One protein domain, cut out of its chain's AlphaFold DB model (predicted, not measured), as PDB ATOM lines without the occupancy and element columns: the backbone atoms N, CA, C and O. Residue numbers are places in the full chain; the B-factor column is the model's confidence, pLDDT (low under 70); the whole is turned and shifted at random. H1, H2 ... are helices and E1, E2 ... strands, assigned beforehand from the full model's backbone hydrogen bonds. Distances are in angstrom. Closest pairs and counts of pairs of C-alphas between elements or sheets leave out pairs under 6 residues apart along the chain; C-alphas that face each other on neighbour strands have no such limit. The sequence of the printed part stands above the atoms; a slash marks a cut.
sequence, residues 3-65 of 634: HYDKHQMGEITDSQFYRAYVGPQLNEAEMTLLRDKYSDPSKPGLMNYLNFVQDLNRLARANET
ATOM      1  N   HIS A   3      -8.726  25.865  -4.858       72.06
ATOM      2  CA  HIS A   3     -10.020  25.699  -4.170       72.06
ATOM      3  C   HIS A   3     -10.458  24.236  -3.956       72.06
ATOM      4  O   HIS A   3     -11.310  23.976  -3.105       72.06
ATOM      5  N   TYR A   4      -9.918  23.294  -4.737       71.50
ATOM      6  CA  TYR A   4     -10.233  21.867  -4.626       71.50
ATOM      7  C   TYR A   4      -9.262  21.111  -3.707       71.50
ATOM      8  O   TYR A   4      -9.585  20.004  -3.279       71.50
ATOM      9  N   ASP A   5      -8.143  21.733  -3.327       74.31
ATOM     10  CA  ASP A   5      -7.152  21.200  -2.394       74.31
ATOM     11  C   ASP A   5      -7.369  21.779  -0.986       74.31
ATOM     12  O   ASP A   5      -6.676  22.682  -0.515       74.31
ATOM     13  N   LYS A   6      -8.385  21.254  -0.293       69.75
ATOM     14  CA  LYS A   6      -8.764  21.709   1.059       69.75
ATOM     15  C   LYS A   6      -7.675  21.488   2.114       69.75
ATOM     16  O   LYS A   6      -7.764  22.073   3.191       69.75
ATOM     17  N   HIS A   7      -6.697  20.632   1.828       72.00
ATOM     18  CA  HIS A   7      -5.631  20.257   2.753       72.00
ATOM     19  C   HIS A   7      -4.268  20.854   2.367       72.00
ATOM     20  O   HIS A   7      -3.297  20.592   3.070       72.00
ATOM     21  N   GLN A   8      -4.206  21.675   1.307       71.56
ATOM     22  CA  GLN A   8      -2.990  22.331   0.802       71.56
ATOM     23  C   GLN A   8      -1.829  21.353   0.555       71.56
ATOM     24  O   GLN A   8      -0.667  21.674   0.801       71.56
ATOM     25  N   MET A   9      -2.141  20.138   0.103       70.56
ATOM     26  CA  MET A   9      -1.141  19.090  -0.132       70.56
ATOM     27  C   MET A   9      -0.568  19.113  -1.556       70.56
ATOM     28  O   MET A   9       0.366  18.373  -1.847       70.56
ATOM     29  N   GLY A  10      -1.101  19.952  -2.448       75.12
ATOM     30  CA  GLY A  10      -0.663  20.074  -3.838       75.12
ATOM     31  C   GLY A  10      -1.212  19.009  -4.786       75.12
ATOM     32  O   GLY A  10      -0.808  18.952  -5.949       75.12
ATOM     33  N   GLU A  11      -2.133  18.179  -4.304       80.12
ATOM     34  CA  GLU A  11      -2.715  17.041  -5.015       80.12
ATOM     35  C   GLU A  11      -4.234  17.237  -5.167       80.12
ATOM     36  O   GLU A  11      -4.919  17.623  -4.220       80.12
ATOM     37  N   ILE A  12      -4.780  16.950  -6.350       83.75
ATOM     38  CA  ILE A  12      -6.231  16.942  -6.615       83.75
ATOM     39  C   ILE A  12      -6.620  15.689  -7.394       83.75
ATOM     40  O   ILE A  12      -5.784  15.081  -8.058       83.75
ATOM     41  N   THR A  13      -7.889  15.285  -7.335       82.75
ATOM     42  CA  THR A  13      -8.352  14.125  -8.113       82.75
ATOM     43  C   THR A  13      -8.520  14.469  -9.590       82.75
ATOM     44  O   THR A  13      -8.806  15.615  -9.946       82.75
ATOM     45  N   ASP A  14      -8.436  13.463 -10.461       78.75
ATOM     46  CA  ASP A  14      -8.587  13.642 -11.910       78.75
ATOM     47  C   ASP A  14      -9.882  14.385 -12.268       78.75
ATOM     48  O   ASP A  14      -9.877  15.380 -12.989       78.75
ATOM     49  N   SER A  15     -11.013  13.972 -11.682       79.75
ATOM     50  CA  SER A  15     -12.312  14.624 -11.901       79.75
ATOM     51  C   SER A  15     -12.360  16.077 -11.416       79.75
ATOM     52  O   SER A  15     -13.113  16.879 -11.969       79.75
ATOM     53  N   GLN A  16     -11.584  16.432 -10.387       81.56
ATOM     54  CA  GLN A  16     -11.461  17.817  -9.928       81.56
ATOM     55  C   GLN A  16     -10.609  18.643 -10.892       81.56
ATOM     56  O   GLN A  16     -10.976  19.783 -11.167       81.56
ATOM     57  N   PHE A  17      -9.546  18.073 -11.465       83.31
ATOM     58  CA  PHE A  17      -8.733  18.735 -12.488       83.31
ATOM     59  C   PHE A  17      -9.555  19.091 -13.735       83.31
ATOM     60  O   PHE A  17      -9.556  20.252 -14.144       83.31
ATOM     61  N   TYR A  18     -10.349  18.153 -14.272       81.31
ATOM     62  CA  TYR A  18     -11.226  18.423 -15.424       81.31
ATOM     63  C   TYR A  18     -12.238  19.548 -15.154       81.31
ATOM     64  O   TYR A  18     -12.553  20.326 -16.048       81.31
ATOM     65  N   ARG A  19     -12.741  19.660 -13.916       78.50
ATOM     66  CA  ARG A  19     -13.673  20.729 -13.511       78.50
ATOM     67  C   ARG A  19     -12.979  22.056 -13.206       78.50
ATOM     68  O   ARG A  19     -13.624  23.099 -13.256       78.50
ATOM     69  N   ALA A  20     -11.705  22.018 -12.826       77.62
ATOM     70  CA  ALA A  20     -10.942  23.179 -12.382       77.62
ATOM     71  C   ALA A  20     -10.104  23.832 -13.491       77.62
ATOM     72  O   ALA A  20      -9.607  24.940 -13.280       77.62
ATOM     73  N   TYR A  21      -9.912  23.166 -14.633       79.31
ATOM     74  CA  TYR A  21      -9.171  23.704 -15.770       79.31
ATOM     75  C   TYR A  21      -9.981  24.789 -16.498       79.31
ATOM     76  O   TYR A  21     -11.057  24.532 -17.032       79.31
ATOM     77  N   VAL A  22      -9.447  26.013 -16.520       71.12
ATOM     78  CA  VAL A  22     -10.032  27.191 -17.189       71.12
ATOM     79  C   VAL A  22      -8.983  27.773 -18.143       71.12
ATOM     80  O   VAL A  22      -8.457  28.860 -17.925       71.12
ATOM     81  N   GLY A  23      -8.595  26.989 -19.149       68.19
ATOM     82  CA  GLY A  23      -7.589  27.353 -20.152       68.19
ATOM     83  C   GLY A  23      -8.110  27.216 -21.590       68.19
ATOM     84  O   GLY A  23      -9.307  26.993 -21.783       68.19
ATOM     85  N   PRO A  24      -7.241  27.357 -22.612       73.06
ATOM     86  CA  PRO A  24      -7.617  27.133 -24.011       73.06
ATOM     87  C   PRO A  24      -8.247  25.745 -24.199       73.06
ATOM     88  O   PRO A  24      -7.932  24.824 -23.445       73.06
ATOM     89  N   GLN A  25      -9.145  25.611 -25.182       70.50
ATOM     90  CA  GLN A  25      -9.860  24.358 -25.452       70.50
ATOM     91  C   GLN A  25      -8.857  23.255 -25.818       70.50
ATOM     92  O   GLN A  25      -8.342  23.234 -26.933       70.50
ATOM     93  N   LEU A  26      -8.566  22.375 -24.858       78.19
ATOM     94  CA  LEU A  26      -7.759  21.173 -25.050       78.19
ATOM     95  C   LEU A  26      -8.680  20.002 -25.389       78.19
ATOM     96  O   LEU A  26      -9.749  19.850 -24.790       78.19
ATOM     97  N   ASN A  27      -8.248  19.157 -26.319       82.19
ATOM     98  CA  ASN A  27      -8.978  17.948 -26.676       82.19
ATOM     99  C   ASN A  27      -8.885  16.902 -25.553       82.19
ATOM    100  O   ASN A  27      -7.942  16.883 -24.761       82.19
ATOM    101  N   GLU A  28      -9.845  15.975 -25.497       75.94
ATOM    102  CA  GLU A  28      -9.913  14.943 -24.449       75.94
ATOM    103  C   GLU A  28      -8.637  14.080 -24.381       75.94
ATOM    104  O   GLU A  28      -8.150  13.763 -23.294       75.94
ATOM    105  N   ALA A  29      -8.027  13.786 -25.533       77.94
ATOM    106  CA  ALA A  29      -6.751  13.075 -25.617       77.94
ATOM    107  C   ALA A  29      -5.582  13.870 -24.999       77.94
ATOM    108  O   ALA A  29      -4.726  13.297 -24.330       77.94
ATOM    109  N   GLU A  30      -5.565  15.193 -25.161       81.06
ATOM    110  CA  GLU A  30      -4.524  16.075 -24.616       81.06
ATOM    111  C   GLU A  30      -4.684  16.248 -23.104       81.06
ATOM    112  O   GLU A  30      -3.709  16.193 -22.357       81.06
ATOM    113  N   MET A  31      -5.928  16.373 -22.634       80.19
ATOM    114  CA  MET A  31      -6.234  16.397 -21.203       80.19
ATOM    115  C   MET A  31      -5.845  15.084 -20.513       80.19
ATOM    116  O   MET A  31      -5.361  15.095 -19.382       80.19
ATOM    117  N   THR A  32      -6.013  13.956 -21.206       81.50
ATOM    118  CA  THR A  32      -5.590  12.631 -20.732       81.50
ATOM    119  C   THR A  32      -4.064  12.532 -20.639       81.50
ATOM    120  O   THR A  32      -3.542  12.063 -19.633       81.50
ATOM    121  N   LEU A  33      -3.333  13.062 -21.625       83.38
ATOM    122  CA  LEU A  33      -1.866  13.118 -21.590       83.38
ATOM    123  C   LEU A  33      -1.329  14.003 -20.457       83.38
ATOM    124  O   LEU A  33      -0.343  13.646 -19.812       83.38
ATOM    125  N   LEU A  34      -1.973  15.144 -20.189       81.94
ATOM    126  CA  LEU A  34      -1.612  16.000 -19.055       81.94
ATOM    127  C   LEU A  34      -1.854  15.285 -17.724       81.94
ATOM    128  O   LEU A  34      -0.991  15.329 -16.850       81.94
ATOM    129  N   ARG A  35      -2.980  14.577 -17.589       80.19
ATOM    130  CA  ARG A  35      -3.254  13.750 -16.410       80.19
ATOM    131  C   ARG A  35      -2.158  12.714 -16.187       80.19
ATOM    132  O   ARG A  35      -1.614  12.643 -15.091       80.19
ATOM    133  N   ASP A  36      -1.813  11.953 -17.218       80.81
ATOM    134  CA  ASP A  36      -0.841  10.867 -17.092       80.81
ATOM    135  C   ASP A  36       0.552  11.403 -16.733       80.81
ATOM    136  O   ASP A  36       1.231  10.837 -15.876       80.81
ATOM    137  N   LYS A  37       0.943  12.552 -17.302       82.25
ATOM    138  CA  LYS A  37       2.233  13.199 -17.032       82.25
ATOM    139  C   LYS A  37       2.382  13.703 -15.590       82.25
ATOM    140  O   LYS A  37       3.481  13.629 -15.047       82.25
ATOM    141  N   TYR A  38       1.318  14.241 -14.993       83.25
ATOM    142  CA  TYR A  38       1.356  14.827 -13.642       83.25
ATOM    143  C   TYR A  38       0.671  13.952 -12.582       83.25
ATOM    144  O   TYR A  38       0.363  14.432 -11.488       83.25
ATOM    145  N   SER A  39       0.435  12.676 -12.890       81.88
ATOM    146  CA  SER A  39      -0.048  11.684 -11.928       81.88
ATOM    147  C   SER A  39       1.024  11.371 -10.879       81.88
ATOM    148  O   SER A  39       2.213  11.304 -11.198       81.88
ATOM    149  N   ASP A  40       0.626  11.207  -9.614       75.19
ATOM    150  CA  ASP A  40       1.557  10.802  -8.556       75.19
ATOM    151  C   ASP A  40       1.775   9.272  -8.595       75.19
ATOM    152  O   ASP A  40       0.822   8.515  -8.376       75.19
ATOM    153  N   PRO A  41       3.012   8.778  -8.813       73.31
ATOM    154  CA  PRO A  41       3.310   7.344  -8.811       73.31
ATOM    155  C   PRO A  41       3.011   6.652  -7.473       73.31
ATOM    156  O   PRO A  41       2.809   5.439  -7.434       73.31
ATOM    157  N   SER A  42       2.996   7.409  -6.373       74.00
ATOM    158  CA  SER A  42       2.786   6.902  -5.014       74.00
ATOM    159  C   SER A  42       1.302   6.770  -4.658       74.00
ATOM    160  O   SER A  42       0.960   6.040  -3.727       74.00
ATOM    161  N   LYS A  43       0.415   7.478  -5.374       76.12
ATOM    162  CA  LYS A  43      -1.030   7.528  -5.108       76.12
ATOM    163  C   LYS A  43      -1.827   7.519  -6.425       76.12
ATOM    164  O   LYS A  43      -2.111   8.581  -6.982       76.12
ATOM    165  N   PRO A  44      -2.240   6.341  -6.924       69.38
ATOM    166  CA  PRO A  44      -2.970   6.250  -8.187       69.38
ATOM    167  C   PRO A  44      -4.326   6.976  -8.108       69.38
ATOM    168  O   PRO A  44      -5.109   6.742  -7.187       69.38
ATOM    169  N   GLY A  45      -4.605   7.848  -9.084       71.19
ATOM    170  CA  GLY A  45      -5.844   8.640  -9.187       71.19
ATOM    171  C   GLY A  45      -5.772  10.064  -8.613       71.19
ATOM    172  O   GLY A  45      -6.782  10.777  -8.606       71.19
ATOM    173  N   LEU A  46      -4.598  10.477  -8.124       78.31
ATOM    174  CA  LEU A  46      -4.299  11.845  -7.702       78.31
ATOM    175  C   LEU A  46      -3.260  12.474  -8.639       78.31
ATOM    176  O   LEU A  46      -2.250  11.862  -8.989       78.31
ATOM    177  N   MET A  47      -3.522  13.718  -9.032       81.44
ATOM    178  CA  MET A  47      -2.664  14.532  -9.883       81.44
ATOM    179  C   MET A  47      -2.006  15.639  -9.061       81.44
ATOM    180  O   MET A  47      -2.682  16.389  -8.350       81.44
ATOM    181  N   ASN A  48      -0.692  15.792  -9.214       84.69
ATOM    182  CA  ASN A  48       0.065  16.880  -8.612       84.69
ATOM    183  C   ASN A  48      -0.075  18.158  -9.458       84.69
ATOM    184  O   ASN A  48       0.682  18.405 -10.403       84.69
ATOM    185  N   TYR A  49      -1.070  18.983  -9.127       82.69
ATOM    186  CA  TYR A  49      -1.353  20.206  -9.882       82.69
ATOM    187  C   TYR A  49      -0.311  21.311  -9.643       82.69
ATOM    188  O   TYR A  49      -0.203  22.227 -10.461       82.69
ATOM    189  N   LEU A  50       0.460  21.249  -8.549       80.38
ATOM    190  CA  LEU A  50       1.529  22.215  -8.273       80.38
ATOM    191  C   LEU A  50       2.653  22.102  -9.304       80.38
ATOM    192  O   LEU A  50       3.072  23.122  -9.849       80.38
ATOM    193  N   ASN A  51       3.085  20.882  -9.629       82.00
ATOM    194  CA  ASN A  51       4.091  20.650 -10.669       82.00
ATOM    195  C   ASN A  51       3.599  21.136 -12.039       82.00
ATOM    196  O   ASN A  51       4.342  21.790 -12.766       82.00
ATOM    197  N   PHE A  52       2.322  20.904 -12.356       82.62
ATOM    198  CA  PHE A  52       1.695  21.414 -13.576       82.62
ATOM    199  C   PHE A  52       1.739  22.951 -13.665       82.62
ATOM    200  O   PHE A  52       2.144  23.507 -14.687       82.62
ATOM    201  N   VAL A  53       1.372  23.658 -12.591       81.06
ATOM    202  CA  VAL A  53       1.393  25.132 -12.547       81.06
ATOM    203  C   VAL A  53       2.824  25.679 -12.592       81.06
ATOM    204  O   VAL A  53       3.083  26.687 -13.254       81.06
ATOM    205  N   GLN A  54       3.772  25.026 -11.919       79.81
ATOM    206  CA  GLN A  54       5.183  25.416 -11.954       79.81
ATOM    207  C   GLN A  54       5.784  25.257 -13.354       79.81
ATOM    208  O   GLN A  54       6.463  26.174 -13.819       79.81
ATOM    209  N   ASP A  55       5.486  24.158 -14.051       79.56
ATOM    210  CA  ASP A  55       5.927  23.936 -15.430       79.56
ATOM    211  C   ASP A  55       5.326  24.970 -16.393       79.56
ATOM    212  O   ASP A  55       6.048  25.507 -17.234       79.56
ATOM    213  N   LEU A  56       4.049  25.338 -16.238       81.81
ATOM    214  CA  LEU A  56       3.437  26.415 -17.032       81.81
ATOM    215  C   LEU A  56       4.122  27.766 -16.803       81.81
ATOM    216  O   LEU A  56       4.453  28.464 -17.762       81.81
ATOM    217  N   ASN A  57       4.396  28.122 -15.547       78.25
ATOM    218  CA  ASN A  57       5.114  29.353 -15.215       78.25
ATOM    219  C   ASN A  57       6.559  29.338 -15.739       78.25
ATOM    220  O   ASN A  57       7.090  30.375 -16.141       78.25
ATOM    221  N   ARG A  58       7.202  28.166 -15.764       78.62
ATOM    222  CA  ARG A  58       8.539  27.982 -16.337       78.62
ATOM    223  C   ARG A  58       8.532  28.160 -17.856       78.62
ATOM    224  O   ARG A  58       9.422  28.826 -18.375       78.62
ATOM    225  N   LEU A  59       7.531  27.615 -18.548       75.62
ATOM    226  CA  LEU A  59       7.349  27.771 -19.995       75.62
ATOM    227  C   LEU A  59       7.003  29.214 -20.383       75.62
ATOM    228  O   LEU A  59       7.539  29.718 -21.365       75.62
ATOM    229  N   ALA A  60       6.177  29.898 -19.590       72.00
ATOM    230  CA  ALA A  60       5.871  31.314 -19.795       72.00
ATOM    231  C   ALA A  60       7.141  32.179 -19.717       72.00
ATOM    232  O   ALA A  60       7.425  32.948 -20.632       72.00
ATOM    233  N   ARG A  61       7.972  31.964 -18.688       70.62
ATOM    234  CA  ARG A  61       9.266  32.656 -18.538       70.62
ATOM    235  C   ARG A  61      10.268  32.292 -19.636       70.62
ATOM    236  O   ARG A  61      11.030  33.144 -20.082       70.62
ATOM    237  N   ALA A  62      10.276  31.038 -20.089       67.19
ATOM    238  CA  ALA A  62      11.144  30.606 -21.183       67.19
ATOM    239  C   ALA A  62      10.764  31.275 -22.518       67.19
ATOM    240  O   ALA A  62      11.660  31.703 -23.241       67.19
ATOM    241  N   ASN A  63       9.466  31.437 -22.803       56.81
ATOM    242  CA  ASN A  63       8.970  32.113 -24.010       56.81
ATOM    243  C   ASN A  63       9.206  33.630 -24.000       56.81
ATOM    244  O   ASN A  63       9.417  34.220 -25.057       56.81
ATOM    245  N   GLU A  64       9.233  34.261 -22.825       53.06
ATOM    246  CA  GLU A  64       9.654  35.664 -22.686       53.06
ATOM    247  C   GLU A  64      11.155  35.857 -22.968       53.06
ATOM    248  O   GLU A  64      11.573  36.944 -23.355       53.06
ATOM    249  N   THR A  65      11.970  34.804 -22.825       48.69
ATOM    250  CA  THR A  65      13.429  34.874 -23.013       48.69
ATOM    251  C   THR A  65      13.863  34.529 -24.448       48.69
ATOM    252  O   THR A  65      14.944  34.926 -24.876       48.69
TER     253      THR A  65
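What this domain is: This is residues 3 to 65 of the 634 residues of the protein "Hypothetical protein" of Adineta ricciae (UniProt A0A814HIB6). Look first for a small body in which two very short strands, E1 and E2, pair side by side near two short helices, H1 and H2; from the end of E2 the long helix H3 runs away, and its residues 53 to 65 stick out as an arm. The printed part has 63 residues, with three named helices and two named strands in the order E1, H1, H2, E2, H3; the sheet E1 - E2 is antiparallel and the class is mostly helix. The whole is only just compact, close to loose, with a radius of gyration of the C-alphas of 12.3 A and spans of 35 by 26 by 23 A.

Where its parts are: Find C-alpha 11 at (-2.715, 17.041, -5.015), where E1, residues 11 to 13, begins. Its partner E2 is residues 46 to 48. H1 is residues 14 to 20, 9.8 A long, and H2 is residues 28 to 37, 14.3 A long. H3, residues 49 to 65, runs 24.6 A to C-alpha 65 at (13.429, 34.874, -23.013).

How they stand to each other: Between E1 and E2, look for N 12 and O 47 at 3.0 A and N 47 and O 12 at 2.8 A, both within hydrogen-bond range. From H1 to E2 the closest C-alphas, of Asp 14 and Leu 46, are 6.3 A apart. From H2 to E2 they are those of Arg 35 and Met 47, 6.6 A apart. H1 and H2 are close but not clearly touching, with the C-alphas of Asp 14 and Arg 35 closest at 7.0 A, at a steep tilt of 64 degrees, opposite ways. H2 and H3 are near each other, while E1 and H2 are apart. In H1, H2 and H3 every O i to N i+4 pair is within hydrogen-bond range.

The domain as a whole: The C-alphas farthest apart, of Pro 44 and Thr 65, are 36.2 A apart. The printed part has no cut and no long link. Residues 22 to 27 also stand free. The model's confidence is under 70 at residues 6, 23, 44 and 62 to 65.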